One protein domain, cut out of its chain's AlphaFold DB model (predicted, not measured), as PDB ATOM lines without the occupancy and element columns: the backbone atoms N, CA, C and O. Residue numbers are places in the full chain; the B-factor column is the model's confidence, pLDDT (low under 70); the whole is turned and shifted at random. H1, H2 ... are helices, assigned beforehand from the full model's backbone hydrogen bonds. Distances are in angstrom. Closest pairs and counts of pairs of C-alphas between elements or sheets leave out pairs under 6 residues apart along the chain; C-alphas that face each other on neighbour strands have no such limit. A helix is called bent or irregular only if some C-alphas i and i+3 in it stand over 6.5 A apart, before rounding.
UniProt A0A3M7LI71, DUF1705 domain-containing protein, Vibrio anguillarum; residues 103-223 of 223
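What this domain is: This is residues 103 to 223 of the 223 residues of the protein "DUF1705 domain-containing protein" of Vibrio anguillarum (UniProt A0A3M7LI71). The domain has little regular structure: a long looping chain with three short helices, H1, H2 and H3, toward one end and the wide loop of residues 129 to 157 at the other, while residues 112 to 118 stick out. The printed part has 121 residues, 20 of them in named elements, class all helix, with no named strand. It is only just loose, close to compact, with a radius of gyration of the C-alphas of 16.8 A and spans of 47 by 41 by 29 A.

Where its parts are: H1, residues 165 to 172, is 10.3 A long and begins at C-alpha 165 (-12.074, -49.785, 14.070). It is neither bent nor irregular, but only just: C-alphas 166 and 169 are 6.1 A apart. H2 is residues 183 to 187. H3, residues 192 to 198, is 9.9 A long and ends at C-alpha 198 (10.244, -46.265, 25.470).

How they stand to each other: H1 and H2 touch; their closest C-alphas, of Pro 170 and Ala 186, are 6.9 A apart. H3 is apart from both. In H2 and H3 every O i to N i+4 pair is within hydrogen-bond range, in H1 3 of 4.

The domain as a whole: The C-alphas farthest apart, of Asp 107 and Gln 140, are 48.0 A apart. The printed part has no cut. The link from H2 to H3 is tight, that from H1 to H2 short. Residues 220 to 223 have pLDDT under 70.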
ATOM      1  N   SER A 103       5.137 -56.371  29.731       95.25
ATOM      2  CA  SER A 103       6.061 -55.430  29.092       95.25
ATOM      3  C   SER A 103       6.809 -56.127  27.951       95.25
ATOM      4  O   SER A 103       7.286 -57.250  28.120       95.25
ATOM      5  N   LEU A 104       6.907 -55.485  26.790       95.56
ATOM      6  CA  LEU A 104       7.608 -55.989  25.605       95.56
ATOM      7  C   LEU A 104       8.642 -54.960  25.139       95.56
ATOM      8  O   LEU A 104       8.436 -53.765  25.300       95.56
ATOM      9  N   GLY A 105       9.747 -55.405  24.531       94.56
ATOM     10  CA  GLY A 105      10.748 -54.496  23.953       94.56
ATOM     11  C   GLY A 105      11.394 -53.554  24.975       94.56
ATOM     12  O   GLY A 105      11.607 -52.378  24.687       94.56
ATOM     13  N   GLU A 106      11.659 -54.039  26.189       95.56
ATOM     14  CA  GLU A 106      12.340 -53.267  27.243       95.56
ATOM     15  C   GLU A 106      13.804 -52.949  26.894       95.56
ATOM     16  O   GLU A 106      14.384 -52.007  27.427       95.56
ATOM     17  N   ASP A 107      14.385 -53.710  25.971       96.19
ATOM     18  CA  ASP A 107      15.729 -53.550  25.421       96.19
ATOM     19  C   ASP A 107      15.775 -52.663  24.163       96.19
ATOM     20  O   ASP A 107      16.850 -52.456  23.597       96.19
ATOM     21  N   ALA A 108      14.632 -52.132  23.715       95.75
ATOM     22  CA  ALA A 108      14.562 -51.298  22.523       95.75
ATOM     23  C   ALA A 108      15.349 -49.990  22.712       95.75
ATOM     24  O   ALA A 108      15.138 -49.243  23.666       95.75
ATOM     25  N   GLN A 109      16.239 -49.690  21.763       94.44
ATOM     26  CA  GLN A 109      17.064 -48.482  21.767       94.44
ATOM     27  C   GLN A 109      16.979 -47.763  20.423       94.44
ATOM     28  O   GLN A 109      16.991 -48.389  19.360       94.44
ATOM     29  N   LEU A 110      16.931 -46.433  20.466       91.69
ATOM     30  CA  LEU A 110      16.998 -45.606  19.269       91.69
ATOM     31  C   LEU A 110      18.423 -45.595  18.696       91.69
ATOM     32  O   LEU A 110      19.364 -45.126  19.334       91.69
ATOM     33  N   VAL A 111      18.568 -46.063  17.456       90.44
ATOM     34  CA  VAL A 111      19.833 -46.007  16.713       90.44
ATOM     35  C   VAL A 111      19.870 -44.740  15.860       90.44
ATOM     36  O   VAL A 111      18.933 -44.454  15.111       90.44
ATOM     37  N   ALA A 112      20.963 -43.981  15.956       86.88
ATOM     38  CA  ALA A 112      21.150 -42.765  15.174       86.88
ATOM     39  C   ALA A 112      21.202 -43.066  13.666       86.88
ATOM     40  O   ALA A 112      21.819 -44.039  13.225       86.88
ATOM     41  N   ALA A 113      20.576 -42.202  12.862       88.81
ATOM     42  CA  ALA A 113      20.615 -42.333  11.413       88.81
ATOM     43  C   ALA A 113      22.059 -42.150  10.894       88.81
ATOM     44  O   ALA A 113      22.737 -41.210  11.318       88.81
ATOM     45  N   PRO A 114      22.527 -42.962   9.924       90.06
ATOM     46  CA  PRO A 114      23.895 -42.866   9.399       90.06
ATOM     47  C   PRO A 114      24.254 -41.496   8.807       90.06
ATOM     48  O   PRO A 114      25.420 -41.125   8.745       90.06
ATOM     49  N   ASN A 115      23.249 -40.739   8.359       92.31
ATOM     50  CA  ASN A 115      23.408 -39.412   7.766       92.31
ATOM     51  C   ASN A 115      23.377 -38.264   8.797       92.31
ATOM     52  O   ASN A 115      23.406 -37.101   8.394       92.31
ATOM     53  N   GLY A 116      23.257 -38.569  10.095       89.38
ATOM     54  CA  GLY A 116      23.219 -37.591  11.184       89.38
ATOM     55  C   GLY A 116      21.967 -36.706  11.231       89.38
ATOM     56  O   GLY A 116      21.926 -35.766  12.022       89.38
ATOM     57  N   LYS A 117      20.949 -36.968  10.399       92.25
ATOM     58  CA  LYS A 117      19.687 -36.214  10.400       92.25
ATOM     59  C   LYS A 117      18.622 -36.934  11.236       92.25
ATOM     60  O   LYS A 117      18.589 -38.163  11.232       92.25
ATOM     61  N   PRO A 118      17.719 -36.203  11.915       90.12
ATOM     62  CA  PRO A 118      16.567 -36.815  12.571       90.12
ATOM     63  C   PRO A 118      15.675 -37.559  11.568       90.12
ATOM     64  O   PRO A 118      15.441 -37.070  10.461       90.12
ATOM     65  N   ASN A 119      15.143 -38.711  11.975       91.75
ATOM     66  CA  ASN A 119      14.120 -39.430  11.221       91.75
ATOM     67  C   ASN A 119      12.730 -38.954  11.659       91.75
ATOM     68  O   ASN A 119      12.443 -38.909  12.854       91.75
ATOM     69  N   LEU A 120      11.865 -38.643  10.694       93.50
ATOM     70  CA  LEU A 120      10.456 -38.327  10.921       93.50
ATOM     71  C   LEU A 120       9.589 -39.321  10.150       93.50
ATOM     72  O   LEU A 120       9.754 -39.479   8.941       93.50
ATOM     73  N   VAL A 121       8.655 -39.963  10.850       95.31
ATOM     74  CA  VAL A 121       7.681 -40.887  10.267       95.31
ATOM     75  C   VAL A 121       6.282 -40.372  10.568       95.31
ATOM     76  O   VAL A 121       5.969 -40.055  11.712       95.31
ATOM     77  N   VAL A 122       5.441 -40.313   9.537       96.31
ATOM     78  CA  VAL A 122       4.019 -39.984   9.663       96.31
ATOM     79  C   VAL A 122       3.218 -41.221   9.283       96.31
ATOM     80  O   VAL A 122       3.276 -41.673   8.139       96.31
ATOM     81  N   LEU A 123       2.474 -41.768  10.244       96.38
ATOM     82  CA  LEU A 123       1.557 -42.878  10.019       96.38
ATOM     83  C   LEU A 123       0.133 -42.336   9.891       96.38
ATOM     84  O   LEU A 123      -0.444 -41.860  10.864       96.38
ATOM     85  N   VAL A 124      -0.439 -42.432   8.692       96.38
ATOM     86  CA  VAL A 124      -1.842 -42.071   8.456       96.38
ATOM     87  C   VAL A 124      -2.697 -43.327   8.572       96.38
ATOM     88  O   VAL A 124      -2.626 -44.217   7.723       96.38
ATOM     89  N   VAL A 125      -3.519 -43.394   9.617       96.44
ATOM     90  CA  VAL A 125      -4.483 -44.478   9.816       96.44
ATOM     91  C   VAL A 125      -5.816 -44.058   9.200       96.44
ATOM     92  O   VAL A 125      -6.479 -43.152   9.692       96.44
ATOM     93  N   GLY A 126      -6.183 -44.670   8.073       95.88
ATOM     94  CA  GLY A 126      -7.446 -44.378   7.393       95.88
ATOM     95  C   GLY A 126      -8.650 -45.080   8.027       95.88
ATOM     96  O   GLY A 126      -8.496 -46.080   8.724       95.88
ATOM     97  N   GLU A 127      -9.852 -44.608   7.690       95.62
ATOM     98  CA  GLU A 127     -11.124 -45.173   8.152       95.62
ATOM     99  C   GLU A 127     -11.998 -45.593   6.959       95.62
ATOM    100  O   GLU A 127     -12.140 -44.847   5.988       95.62
ATOM    101  N   THR A 128     -12.576 -46.801   7.018       96.25
ATOM    102  CA  THR A 128     -13.545 -47.389   6.058       96.25
ATOM    103  C   THR A 128     -13.117 -47.492   4.572       96.25
ATOM    104  O   THR A 128     -13.734 -48.225   3.790       96.25
ATOM    105  N   ALA A 129     -12.044 -46.824   4.142       95.94
ATOM    106  CA  ALA A 129     -11.536 -46.875   2.776       95.94
ATOM    107  C   ALA A 129     -11.171 -48.311   2.364       95.94
ATOM    108  O   ALA A 129     -10.629 -49.093   3.145       95.94
ATOM    109  N   ARG A 130     -11.463 -48.671   1.108       95.69
ATOM    110  CA  ARG A 130     -11.297 -50.043   0.603       95.69
ATOM    111  C   ARG A 130     -10.523 -50.092  -0.707       95.69
ATOM    112  O   ARG A 130     -10.768 -49.295  -1.612       95.69
ATOM    113  N   ALA A 131      -9.652 -51.092  -0.830       95.50
ATOM    114  CA  ALA A 131      -8.705 -51.241  -1.937       95.50
ATOM    115  C   ALA A 131      -9.357 -51.198  -3.331       95.50
ATOM    116  O   ALA A 131      -8.798 -50.594  -4.242       95.50
ATOM    117  N   MET A 132     -10.559 -51.767  -3.485       95.25
ATOM    118  CA  MET A 132     -11.286 -51.829  -4.765       95.25
ATOM    119  C   MET A 132     -11.694 -50.462  -5.344       95.25
ATOM    120  O   MET A 132     -12.106 -50.386  -6.498       95.25
ATOM    121  N   ASN A 133     -11.620 -49.388  -4.551       96.38
ATOM    122  CA  ASN A 133     -11.970 -48.028  -4.965       96.38
ATOM    123  C   ASN A 133     -10.758 -47.093  -5.079       96.38
ATOM    124  O   ASN A 133     -10.944 -45.891  -5.255       96.38
ATOM    125  N   TYR A 134      -9.533 -47.615  -5.014       95.12
ATOM    126  CA  TYR A 134      -8.320 -46.827  -5.248       95.12
ATOM    127  C   TYR A 134      -7.922 -46.855  -6.722       95.12
ATOM    128  O   TYR A 134      -7.814 -47.927  -7.326       95.12
ATOM    129  N   ARG A 135      -7.642 -45.679  -7.299       94.25
ATOM    130  CA  ARG A 135      -7.152 -45.554  -8.682       94.25
ATOM    131  C   ARG A 135      -5.834 -46.304  -8.870       94.25
ATOM    132  O   ARG A 135      -5.671 -47.000  -9.867       94.25
ATOM    133  N   TYR A 136      -4.961 -46.250  -7.865       92.94
ATOM    134  CA  TYR A 136      -3.695 -46.993  -7.829       92.94
ATOM    135  C   TYR A 136      -3.848 -48.517  -7.904       92.94
ATOM    136  O   TYR A 136      -2.910 -49.213  -8.285       92.94
ATOM    137  N   ASN A 137      -5.040 -49.028  -7.593       93.69
ATOM    138  CA  ASN A 137      -5.368 -50.450  -7.638       93.69
ATOM    139  C   ASN A 137      -6.246 -50.804  -8.854       93.69
ATOM    140  O   ASN A 137      -6.903 -51.840  -8.862       93.69
ATOM    141  N   GLY A 138      -6.296 -49.936  -9.872       92.56
ATOM    142  CA  GLY A 138      -7.021 -50.186 -11.122       92.56
ATOM    143  C   GLY A 138      -8.475 -49.710 -11.142       92.56
ATOM    144  O   GLY A 138      -9.194 -50.001 -12.098       92.56
ATOM    145  N   TYR A 139      -8.936 -48.954 -10.137       96.25
ATOM    146  CA  TYR A 139     -10.284 -48.380 -10.170       96.25
ATOM    147  C   TYR A 139     -10.444 -47.398 -11.346       96.25
ATOM    148  O   TYR A 139      -9.537 -46.627 -11.667       96.25
ATOM    149  N   GLN A 140     -11.601 -47.428 -12.014       97.25
ATOM    150  CA  GLN A 140     -11.823 -46.655 -13.243       97.25
ATOM    151  C   GLN A 140     -11.863 -45.142 -13.003       97.25
ATOM    152  O   GLN A 140     -11.386 -44.376 -13.835       97.25
ATOM    153  N   ARG A 141     -12.426 -44.704 -11.872       97.62
ATOM    154  CA  ARG A 141     -12.481 -43.278 -11.526       97.62
ATOM    155  C   ARG A 141     -11.176 -42.859 -10.867       97.62
ATOM    156  O   ARG A 141     -10.618 -43.611 -10.069       97.62
ATOM    157  N   ASN A 142     -10.732 -41.639 -11.154       96.44
ATOM    158  CA  ASN A 142      -9.589 -41.062 -10.465       96.44
ATOM    159  C   ASN A 142      -9.972 -40.646  -9.035       96.44
ATOM    160  O   ASN A 142     -10.449 -39.538  -8.805       96.44
ATOM    161  N   THR A 143      -9.801 -41.560  -8.082       97.06
ATOM    162  CA  THR A 143     -10.052 -41.330  -6.650       97.06
ATOM    163  C   THR A 143      -8.830 -40.812  -5.895       97.06
ATOM    164  O   THR A 143      -8.943 -40.513  -4.709       97.06
ATOM    165  N   ASN A 144      -7.675 -40.676  -6.555       95.44
ATOM    166  CA  ASN A 144      -6.429 -40.231  -5.931       95.44
ATOM    167  C   ASN A 144      -5.710 -39.129  -6.748       95.44
ATOM    168  O   ASN A 144      -4.500 -39.230  -6.954       95.44
ATOM    169  N   PRO A 145      -6.407 -38.067  -7.206       96.31
ATOM    170  CA  PRO A 145      -5.846 -37.109  -8.166       96.31
ATOM    171  C   PRO A 145      -4.663 -36.304  -7.609       96.31
ATOM    172  O   PRO A 145      -3.747 -35.948  -8.341       96.31
ATOM    173  N   TYR A 146      -4.656 -36.027  -6.305       96.19
ATOM    174  CA  TYR A 146      -3.661 -35.146  -5.684       96.19
ATOM    175  C   TYR A 146      -2.302 -35.805  -5.454       96.19
ATOM    176  O   TYR A 146      -1.340 -35.115  -5.140       96.19
ATOM    177  N   THR A 147      -2.211 -37.126  -5.605       95.19
ATOM    178  CA  THR A 147      -1.005 -37.886  -5.268       95.19
ATOM    179  C   THR A 147      -0.390 -38.607  -6.474       95.19
ATOM    180  O   THR A 147       0.595 -39.325  -6.325       95.19
ATOM    181  N   GLU A 148      -0.941 -38.436  -7.683       90.31
ATOM    182  CA  GLU A 148      -0.529 -39.179  -8.891       90.31
ATOM    183  C   GLU A 148       0.957 -39.036  -9.230       90.31
ATOM    184  O   GLU A 148       1.608 -40.020  -9.569       90.31
ATOM    185  N   ASN A 149       1.512 -37.836  -9.068       90.19
ATOM    186  CA  ASN A 149       2.885 -37.522  -9.471       90.19
ATOM    187  C   ASN A 149       3.887 -37.564  -8.306       90.19
ATOM    188  O   ASN A 149       4.994 -37.048  -8.425       90.19
ATOM    189  N   MET A 150       3.507 -38.158  -7.171       95.00
ATOM    190  CA  MET A 150       4.354 -38.212  -5.971       95.00
ATOM    191  C   MET A 150       5.237 -39.468  -5.897       95.00
ATOM    192  O   MET A 150       5.949 -39.648  -4.915       95.00
ATOM    193  N   GLY A 151       5.192 -40.349  -6.905       90.50
ATOM    194  CA  GLY A 151       5.995 -41.580  -6.923       90.50
ATOM    195  C   GLY A 151       5.624 -42.569  -5.810       90.50
ATOM    196  O   GLY A 151       6.496 -43.245  -5.270       90.50
ATOM    197  N   LEU A 152       4.341 -42.626  -5.432       91.94
ATOM    198  CA  LEU A 152       3.870 -43.474  -4.337       91.94
ATOM    199  C   LEU A 152       4.008 -44.969  -4.651       91.94
ATOM    200  O   LEU A 152       3.706 -45.425  -5.754       91.94
ATOM    201  N   ILE A 153       4.368 -45.743  -3.628       93.69
ATOM    202  CA  ILE A 153       4.349 -47.205  -3.676       93.69
ATOM    203  C   ILE A 153       2.962 -47.683  -3.238       93.69
ATOM    204  O   ILE A 153       2.572 -47.518  -2.082       93.69
ATOM    205  N   ALA A 154       2.215 -48.281  -4.165       92.06
ATOM    206  CA  ALA A 154       0.884 -48.815  -3.899       92.06
ATOM    207  C   ALA A 154       0.937 -50.318  -3.587       92.06
ATOM    208  O   ALA A 154       1.326 -51.131  -4.424       92.06
ATOM    209  N   PHE A 155       0.482 -50.697  -2.393       93.69
ATOM    210  CA  PHE A 155       0.324 -52.098  -2.006       93.69
ATOM    211  C   PHE A 155      -1.072 -52.593  -2.399       93.69
ATOM    212  O   PHE A 155      -2.077 -52.184  -1.818       93.69
ATOM    213  N   GLN A 156      -1.143 -53.484  -3.390       90.19
ATOM    214  CA  GLN A 156      -2.421 -53.945  -3.953       90.19
ATOM    215  C   GLN A 156      -3.036 -55.131  -3.199       90.19
ATOM    216  O   GLN A 156      -4.251 -55.317  -3.230       90.19
ATOM    217  N   ASN A 157      -2.218 -55.928  -2.508       92.25
ATOM    218  CA  ASN A 157      -2.656 -57.134  -1.808       92.25
ATOM    219  C   ASN A 157      -2.484 -56.979  -0.292       92.25
ATOM    220  O   ASN A 157      -1.542 -57.503   0.300       92.25
ATOM    221  N   VAL A 158      -3.389 -56.219   0.324       94.81
ATOM    222  CA  VAL A 158      -3.405 -55.962   1.770       94.81
ATOM    223  C   VAL A 158      -4.766 -56.345   2.336       94.81
ATOM    224  O   VAL A 158      -5.799 -56.158   1.696       94.81
ATOM    225  N   SER A 159      -4.774 -56.895   3.547       96.06
ATOM    226  CA  SER A 159      -5.990 -57.233   4.287       96.06
ATOM    227  C   SER A 159      -5.949 -56.614   5.675       96.06
ATOM    228  O   SER A 159      -4.903 -56.601   6.318       96.06
ATOM    229  N   SER A 160      -7.097 -56.141   6.157       96.75
ATOM    230  CA  SER A 160      -7.232 -55.665   7.530       96.75
ATOM    231  C   SER A 160      -7.229 -56.825   8.534       96.75
ATOM    232  O   SER A 160      -7.512 -57.983   8.193       96.75
ATOM    233  N   CYS A 161      -6.931 -56.510   9.798       95.56
ATOM    234  CA  CYS A 161      -7.086 -57.470  10.888       95.56
ATOM    235  C   CYS A 161      -8.568 -57.740  11.209       95.56
ATOM    236  O   CYS A 161      -8.963 -58.889  11.391       95.56
ATOM    237  N   GLY A 162      -9.406 -56.699  11.215       95.25
ATOM    238  CA  GLY A 162     -10.848 -56.801  11.431       95.25
ATOM    239  C   GLY A 162     -11.657 -55.921  10.476       95.25
ATOM    240  O   GLY A 162     -11.125 -55.292   9.560       95.25
ATOM    241  N   THR A 163     -12.967 -55.870  10.699       95.31
ATOM    242  CA  THR A 163     -13.922 -55.074   9.904       95.31
ATOM    243  C   THR A 163     -14.553 -53.931  10.705       95.31
ATOM    244  O   THR A 163     -15.535 -53.343  10.268       95.31
ATOM    245  N   ALA A 164     -14.015 -53.642  11.890       93.94
ATOM    246  CA  ALA A 164     -14.434 -52.540  12.747       93.94
ATOM    247  C   ALA A 164     -13.200 -51.898  13.383       93.94
ATOM    248  O   ALA A 164     -12.302 -52.621  13.824       93.94
ATOM    249  N   THR A 165     -13.182 -50.569  13.493       94.12
ATOM    250  CA  THR A 165     -12.074 -49.785  14.070       94.12
ATOM    251  C   THR A 165     -11.693 -50.292  15.462       94.12
ATOM    252  O   THR A 165     -10.523 -50.521  15.748       94.12
ATOM    253  N   ALA A 166     -12.690 -50.621  16.294       93.00
ATOM    254  CA  ALA A 166     -12.499 -51.157  17.647       93.00
ATOM    255  C   ALA A 166     -11.783 -52.527  17.721       93.00
ATOM    256  O   ALA A 166     -11.361 -52.934  18.805       93.00
ATOM    257  N   VAL A 167     -11.670 -53.242  16.595       94.31
ATOM    258  CA  VAL A 167     -10.935 -54.513  16.464       94.31
ATOM    259  C   VAL A 167      -9.636 -54.303  15.692       94.31
ATOM    260  O   VAL A 167      -8.579 -54.739  16.141       94.31
ATOM    261  N   SER A 168      -9.705 -53.639  14.536       96.81
ATOM    262  CA  SER A 168      -8.560 -53.461  13.641       96.81
ATOM    263  C   SER A 168      -7.458 -52.624  14.271       96.81
ATOM    264  O   SER A 168      -6.296 -53.004  14.152       96.81
ATOM    265  N   LEU A 169      -7.816 -51.529  14.951       96.00
ATOM    266  CA  LEU A 169      -6.839 -50.584  15.478       96.00
ATOM    267  C   LEU A 169      -6.004 -51.211  16.609       96.00
ATOM    268  O   LEU A 169      -4.793 -51.304  16.457       96.00
ATOM    269  N   PRO A 170      -6.585 -51.803  17.669       96.00
ATOM    270  CA  PRO A 170      -5.764 -52.458  18.686       96.00
ATOM    271  C   PRO A 170      -5.001 -53.677  18.156       96.00
ATOM    272  O   PRO A 170      -3.933 -53.995  18.661       96.00
ATOM    273  N   CYS A 171      -5.517 -54.365  17.133       97.38
ATOM    274  CA  CYS A 171      -4.804 -55.483  16.520       97.38
ATOM    275  C   CYS A 171      -3.552 -55.040  15.755       97.38
ATOM    276  O   CYS A 171      -2.489 -55.616  15.960       97.38
ATOM    277  N   MET A 172      -3.656 -54.018  14.899       96.69
ATOM    278  CA  MET A 172      -2.548 -53.612  14.022       96.69
ATOM    279  C   MET A 172      -1.361 -53.002  14.776       96.69
ATOM    280  O   MET A 172      -0.249 -53.024  14.262       96.69
ATOM    281  N   PHE A 173      -1.603 -52.468  15.975       96.69
ATOM    282  CA  PHE A 173      -0.563 -51.940  16.857       96.69
ATOM    283  C   PHE A 173      -0.070 -52.973  17.885       96.69
ATOM    284  O   PHE A 173       0.903 -52.705  18.585       96.69
ATOM    285  N   SER A 174      -0.704 -54.145  17.994       96.50
ATOM    286  CA  SER A 174      -0.245 -55.224  18.881       96.50
ATOM    287  C   SER A 174       0.836 -56.097  18.233       96.50
ATOM    288  O   SER A 174       0.995 -56.102  17.015       96.50
ATOM    289  N   ASP A 175       1.522 -56.905  19.041       95.19
ATOM    290  CA  ASP A 175       2.429 -57.968  18.579       95.19
ATOM    291  C   ASP A 175       1.691 -59.206  18.021       95.19
ATOM    292  O   ASP A 175       2.314 -60.169  17.571       95.19
ATOM    293  N   LEU A 176       0.354 -59.214  18.073       96.19
ATOM    294  CA  LEU A 176      -0.473 -60.355  17.697       96.19
ATOM    295  C   LEU A 176      -0.816 -60.345  16.204       96.19
ATOM    296  O   LEU A 176      -1.125 -59.320  15.601       96.19
ATOM    297  N   ASN A 177      -0.872 -61.539  15.619       95.75
ATOM    298  CA  ASN A 177      -1.344 -61.738  14.257       95.75
ATOM    299  C   ASN A 177      -2.875 -61.817  14.212       95.75
ATOM    300  O   ASN A 177      -3.540 -62.223  15.163       95.75
ATOM    301  N   ARG A 178      -3.462 -61.566  13.035       95.06
ATOM    302  CA  ARG A 178      -4.921 -61.658  12.832       95.06
ATOM    303  C   ARG A 178      -5.534 -62.976  13.325       95.06
ATOM    304  O   ARG A 178      -6.627 -62.977  13.878       95.06
ATOM    305  N   ASN A 179      -4.842 -64.096  13.115       95.00
ATOM    306  CA  ASN A 179      -5.368 -65.429  13.428       95.00
ATOM    307  C   ASN A 179      -5.354 -65.763  14.931       95.00
ATOM    308  O   ASN A 179      -6.050 -66.689  15.337       95.00
ATOM    309  N   ASN A 180      -4.566 -65.051  15.743       93.75
ATOM    310  CA  ASN A 180      -4.438 -65.280  17.187       93.75
ATOM    311  C   ASN A 180      -4.731 -64.021  18.021       93.75
ATOM    312  O   ASN A 180      -4.451 -63.995  19.220       93.75
ATOM    313  N   TYR A 181      -5.297 -62.988  17.393       96.12
ATOM    314  CA  TYR A 181      -5.661 -61.752  18.061       96.12
ATOM    315  C   TYR A 181      -6.795 -61.990  19.064       96.12
ATOM    316  O   TYR A 181      -7.907 -62.393  18.713       96.12
ATOM    317  N   GLU A 182      -6.520 -61.662  20.322       93.94
ATOM    318  CA  GLU A 182      -7.501 -61.624  21.397       93.94
ATOM    319  C   GLU A 182      -7.430 -60.259  22.074       93.94
ATOM    320  O   GLU A 182      -6.380 -59.869  22.586       93.94
ATOM    321  N   ARG A 183      -8.567 -59.551  22.126       92.06
ATOM    322  CA  ARG A 183      -8.635 -58.185  22.666       92.06
ATOM    323  C   ARG A 183      -8.027 -58.075  24.068       92.06
ATOM    324  O   ARG A 183      -7.192 -57.212  24.295       92.06
ATOM    325  N   ALA A 184      -8.382 -58.990  24.970       92.12
ATOM    326  CA  ALA A 184      -7.875 -58.987  26.342       92.12
ATOM    327  C   ALA A 184      -6.347 -59.156  26.414       92.12
ATOM    328  O   ALA A 184      -5.705 -58.517  27.243       92.12
ATOM    329  N   ARG A 185      -5.753 -59.984  25.539       94.19
ATOM    330  CA  ARG A 185      -4.294 -60.158  25.482       94.19
ATOM    331  C   ARG A 185      -3.610 -58.905  24.965       94.19
ATOM    332  O   ARG A 185      -2.630 -58.497  25.571       94.19
ATOM    333  N   ALA A 186      -4.136 -58.317  23.889       94.56
ATOM    334  CA  ALA A 186      -3.607 -57.090  23.301       94.56
ATOM    335  C   ALA A 186      -3.678 -55.903  24.273       94.56
ATOM    336  O   ALA A 186      -2.740 -55.125  24.345       94.56
ATOM    337  N   ASP A 187      -4.750 -55.788  25.064       92.25
ATOM    338  CA  ASP A 187      -4.875 -54.729  26.076       92.25
ATOM    339  C   ASP A 187      -3.942 -54.923  27.287       92.25
ATOM    340  O   ASP A 187      -3.704 -53.965  28.021       92.25
ATOM    341  N   SER A 188      -3.453 -56.145  27.518       93.88
ATOM    342  CA  SER A 188      -2.646 -56.520  28.693       93.88
ATOM    343  C   SER A 188      -1.162 -56.672  28.351       93.88
ATOM    344  O   SER A 188      -0.470 -57.507  28.931       93.88
ATOM    345  N   ARG A 189      -0.675 -55.925  27.363       94.06
ATOM    346  CA  ARG A 189       0.729 -55.910  26.950       94.06
ATOM    347  C   ARG A 189       1.074 -54.586  26.285       94.06
ATOM    348  O   ARG A 189       0.168 -53.860  25.878       94.06
ATOM    349  N   ASP A 190       2.363 -54.307  26.158       95.56
ATOM    350  CA  ASP A 190       2.830 -53.175  25.360       95.56
ATOM    351  C   ASP A 190       2.410 -53.331  23.892       95.56
ATOM    352  O   ASP A 190       2.537 -54.403  23.290       95.56
ATOM    353  N   ASN A 191       1.940 -52.237  23.307       95.75
ATOM    354  CA  ASN A 191       1.758 -52.106  21.870       95.75
ATOM    355  C   ASN A 191       3.003 -51.456  21.230       95.75
ATOM    356  O   ASN A 191       3.904 -50.972  21.915       95.75
ATOM    357  N   VAL A 192       3.081 -51.439  19.899       95.50
ATOM    358  CA  VAL A 192       4.261 -50.928  19.179       95.50
ATOM    359  C   VAL A 192       4.578 -49.463  19.503       95.50
ATOM    360  O   VAL A 192       5.748 -49.089  19.529       95.50
ATOM    361  N   MET A 193       3.574 -48.636  19.805       95.19
ATOM    362  CA  MET A 193       3.795 -47.242  20.191       95.19
ATOM    363  C   MET A 193       4.409 -47.134  21.586       95.19
ATOM    364  O   MET A 193       5.286 -46.298  21.786       95.19
ATOM    365  N   ASP A 194       4.024 -48.005  22.524       94.19
ATOM    366  CA  ASP A 194       4.638 -48.060  23.858       94.19
ATOM    367  C   ASP A 194       6.144 -48.355  23.746       94.19
ATOM    368  O   ASP A 194       6.972 -47.668  24.346       94.19
ATOM    369  N   ILE A 195       6.507 -49.324  22.898       95.44
ATOM    370  CA  ILE A 195       7.901 -49.721  22.650       95.44
ATOM    371  C   ILE A 195       8.686 -48.591  21.970       95.44
ATOM    372  O   ILE A 195       9.798 -48.267  22.390       95.44
ATOM    373  N   ILE A 196       8.116 -47.968  20.935       94.31
ATOM    374  CA  ILE A 196       8.756 -46.860  20.209       94.31
ATOM    375  C   ILE A 196       8.994 -45.662  21.142       94.31
ATOM    376  O   ILE A 196      10.079 -45.076  21.128       94.31
ATOM    377  N   GLY A 197       8.009 -45.319  21.974       93.00
ATOM    378  CA  GLY A 197       8.131 -44.245  22.958       93.00
ATOM    379  C   GLY A 197       9.203 -44.555  24.003       93.00
ATOM    380  O   GLY A 197      10.062 -43.714  24.272       93.00
ATOM    381  N   ARG A 198       9.220 -45.790  24.525       93.19
ATOM    382  CA  ARG A 198      10.244 -46.265  25.470       93.19
ATOM    383  C   ARG A 198      11.657 -46.180  24.901       93.19
ATOM    384  O   ARG A 198      12.570 -45.787  25.620       93.19
ATOM    385  N   ALA A 199      11.830 -46.491  23.618       93.94
ATOM    386  CA  ALA A 199      13.121 -46.407  22.940       93.94
ATOM    387  C   ALA A 199      13.651 -44.962  22.793       93.94
ATOM    388  O   ALA A 199      14.792 -44.778  22.364       93.94
ATOM    389  N   GLY A 200      12.854 -43.943  23.143       91.69
ATOM    390  CA  GLY A 200      13.247 -42.531  23.142       91.69
ATOM    391  C   GLY A 200      12.745 -41.729  21.939       91.69
ATOM    392  O   GLY A 200      13.220 -40.617  21.706       91.69
ATOM    393  N   VAL A 201      11.804 -42.265  21.157       92.75
ATOM    394  CA  VAL A 201      11.192 -41.532  20.040       92.75
ATOM    395  C   VAL A 201      10.112 -40.584  20.565       92.75
ATOM    396  O   VAL A 201       9.266 -40.965  21.371       92.75
ATOM    397  N   SER A 202      10.111 -39.342  20.078       91.88
ATOM    398  CA  SER A 202       9.026 -38.397  20.351       91.88
ATOM    399  C   SER A 202       7.771 -38.805  19.578       91.88
ATOM    400  O   SER A 202       7.797 -38.907  18.351       91.88
ATOM    401  N   LEU A 203       6.683 -39.056  20.306       93.12
ATOM    402  CA  LEU A 203       5.407 -39.505  19.756       93.12
ATOM    403  C   LEU A 203       4.347 -38.406  19.844       93.12
ATOM    404  O   LEU A 203       4.257 -37.703  20.847       93.12
ATOM    405  N   SER A 204       3.515 -38.317  18.809       91.75
ATOM    406  CA  SER A 204       2.271 -37.548  18.809       91.75
ATOM    407  C   SER A 204       1.188 -38.352  18.092       91.75
ATOM    408  O   SER A 204       1.455 -38.969  17.058       91.75
ATOM    409  N   TRP A 205      -0.021 -38.358  18.655       91.88
ATOM    410  CA  TRP A 205      -1.211 -38.950  18.050       91.88
ATOM    411  C   TRP A 205      -2.280 -37.881  17.889       91.88
ATOM    412  O   TRP A 205      -2.695 -37.297  18.885       91.88
ATOM    413  N   ILE A 206      -2.728 -37.670  16.652       92.06
ATOM    414  CA  ILE A 206      -3.792 -36.726  16.302       92.06
ATOM    415  C   ILE A 206      -5.004 -37.542  15.862       92.06
ATOM    416  O   ILE A 206      -4.927 -38.262  14.864       92.06
ATOM    417  N   ASP A 207      -6.104 -37.453  16.611       91.12
ATOM    418  CA  ASP A 207      -7.324 -38.224  16.354       91.12
ATOM    419  C   ASP A 207      -8.424 -37.376  15.709       91.12
ATOM    420  O   ASP A 207      -8.651 -36.230  16.077       91.12
ATOM    421  N   ASN A 208      -9.146 -37.962  14.753       92.25
ATOM    422  CA  ASN A 208     -10.363 -37.371  14.193       92.25
ATOM    423  C   ASN A 208     -11.399 -38.458  13.831       92.25
ATOM    424  O   ASN A 208     -12.147 -38.313  12.865       92.25
ATOM    425  N   ASP A 209     -11.410 -39.578  14.567       88.25
ATOM    426  CA  ASP A 209     -12.276 -40.745  14.299       88.25
ATOM    427  C   ASP A 209     -12.975 -41.289  15.567       88.25
ATOM    428  O   ASP A 209     -13.414 -42.440  15.674       88.25
ATOM    429  N   GLY A 210     -13.099 -40.440  16.589       81.12
ATOM    430  CA  GLY A 210     -13.771 -40.799  17.837       81.12
ATOM    431  C   GLY A 210     -12.923 -41.717  18.720       81.12
ATOM    432  O   GLY A 210     -13.449 -42.645  19.349       81.12
ATOM    433  N   GLY A 211     -11.610 -41.493  18.728       86.75
ATOM    434  CA  GLY A 211     -10.658 -42.006  19.702       86.75
ATOM    435  C   GLY A 211      -9.693 -43.061  19.164       86.75
ATOM    436  O   GLY A 211     -10.041 -43.908  18.338       86.75
ATOM    437  N   ASP A 212      -8.523 -43.103  19.787       86.44
ATOM    438  CA  ASP A 212      -7.398 -44.001  19.511       86.44
ATOM    439  C   ASP A 212      -7.662 -45.481  19.863       86.44
ATOM    440  O   ASP A 212      -6.833 -46.346  19.610       86.44
ATOM    441  N   LYS A 213      -8.803 -45.796  20.492       91.12
ATOM    442  CA  LYS A 213      -9.176 -47.138  20.981       91.12
ATOM    443  C   LYS A 213      -8.173 -47.732  21.988       91.12
ATOM    444  O   LYS A 213      -8.169 -48.953  22.192       91.12
ATOM    445  N   GLY A 214      -7.418 -46.872  22.676       87.31
ATOM    446  CA  GLY A 214      -6.467 -47.230  23.723       87.31
ATOM    447  C   GLY A 214      -5.059 -47.568  23.228       87.31
ATOM    448  O   GLY A 214      -4.391 -48.371  23.878       87.31
ATOM    449  N   ILE A 215      -4.627 -46.998  22.101       91.19
ATOM    450  CA  ILE A 215      -3.261 -47.123  21.575       91.19
ATOM    451  C   ILE A 215      -2.297 -46.160  22.277       91.19
ATOM    452  O   ILE A 215      -1.180 -46.547  22.610       91.19
ATOM    453  N   SER A 216      -2.723 -44.930  22.560       84.88
ATOM    454  CA  SER A 216      -1.911 -43.869  23.157       84.88
ATOM    455  C   SER A 216      -2.032 -43.771  24.674       84.88
ATOM    456  O   SER A 216      -1.877 -42.695  25.242       84.88
ATOM    457  N   LYS A 217      -2.294 -44.886  25.367       78.88
ATOM    458  CA  LYS A 217      -2.476 -44.891  26.833       78.88
ATOM    459  C   LYS A 217      -1.263 -44.342  27.596       78.88
ATOM    460  O   LYS A 217      -1.443 -43.765  28.664       78.88
ATOM    461  N   ASN A 218      -0.056 -44.528  27.060       74.94
ATOM    462  CA  ASN A 218       1.201 -44.232  27.751       74.94
ATOM    463  C   ASN A 218       1.987 -43.049  27.147       74.94
ATOM    464  O   ASN A 218       3.133 -42.820  27.530       74.94
ATOM    465  N   PHE A 219       1.405 -42.290  26.212       77.19
ATOM    466  CA  PHE A 219       2.032 -41.093  25.637       77.19
ATOM    467  C   PHE A 219       0.993 -40.011  25.312       77.19
ATOM    468  O   PHE A 219      -0.208 -40.236  25.420       77.19
ATOM    469  N   GLN A 220       1.446 -38.800  24.978       67.75
ATOM    470  CA  GLN A 220       0.547 -37.657  24.792       67.75
ATOM    471  C   GLN A 220      -0.363 -37.832  23.566       67.75
ATOM    472  O   GLN A 220       0.107 -37.880  22.429       67.75
ATOM    473  N   LEU A 221      -1.671 -37.865  23.822       61.62
ATOM    474  CA  LEU A 221      -2.720 -37.662  22.827       61.62
ATOM    475  C   LEU A 221      -2.854 -36.151  22.560       61.62
ATOM    476  O   LEU A 221      -2.964 -35.370  23.508       61.62
ATOM    477  N   GLN A 222      -2.833 -35.742  21.292       60.09
ATOM    478  CA  GLN A 222      -3.205 -34.392  20.864       60.09
ATOM    479  C   GLN A 222      -4.592 -34.484  20.214       60.09
ATOM    480  O   GLN A 222      -4.729 -35.043  19.128       60.09
ATOM    481  N   GLU A 223      -5.619 -34.001  20.917       49.31
ATOM    482  CA  GLU A 223      -6.989 -33.869  20.386       49.31
ATOM    483  C   GLU A 223      -7.150 -32.603  19.534       49.31
ATOM    484  O   GLU A 223      -6.576 -31.553  19.912       49.31
TER     485      GLU A 223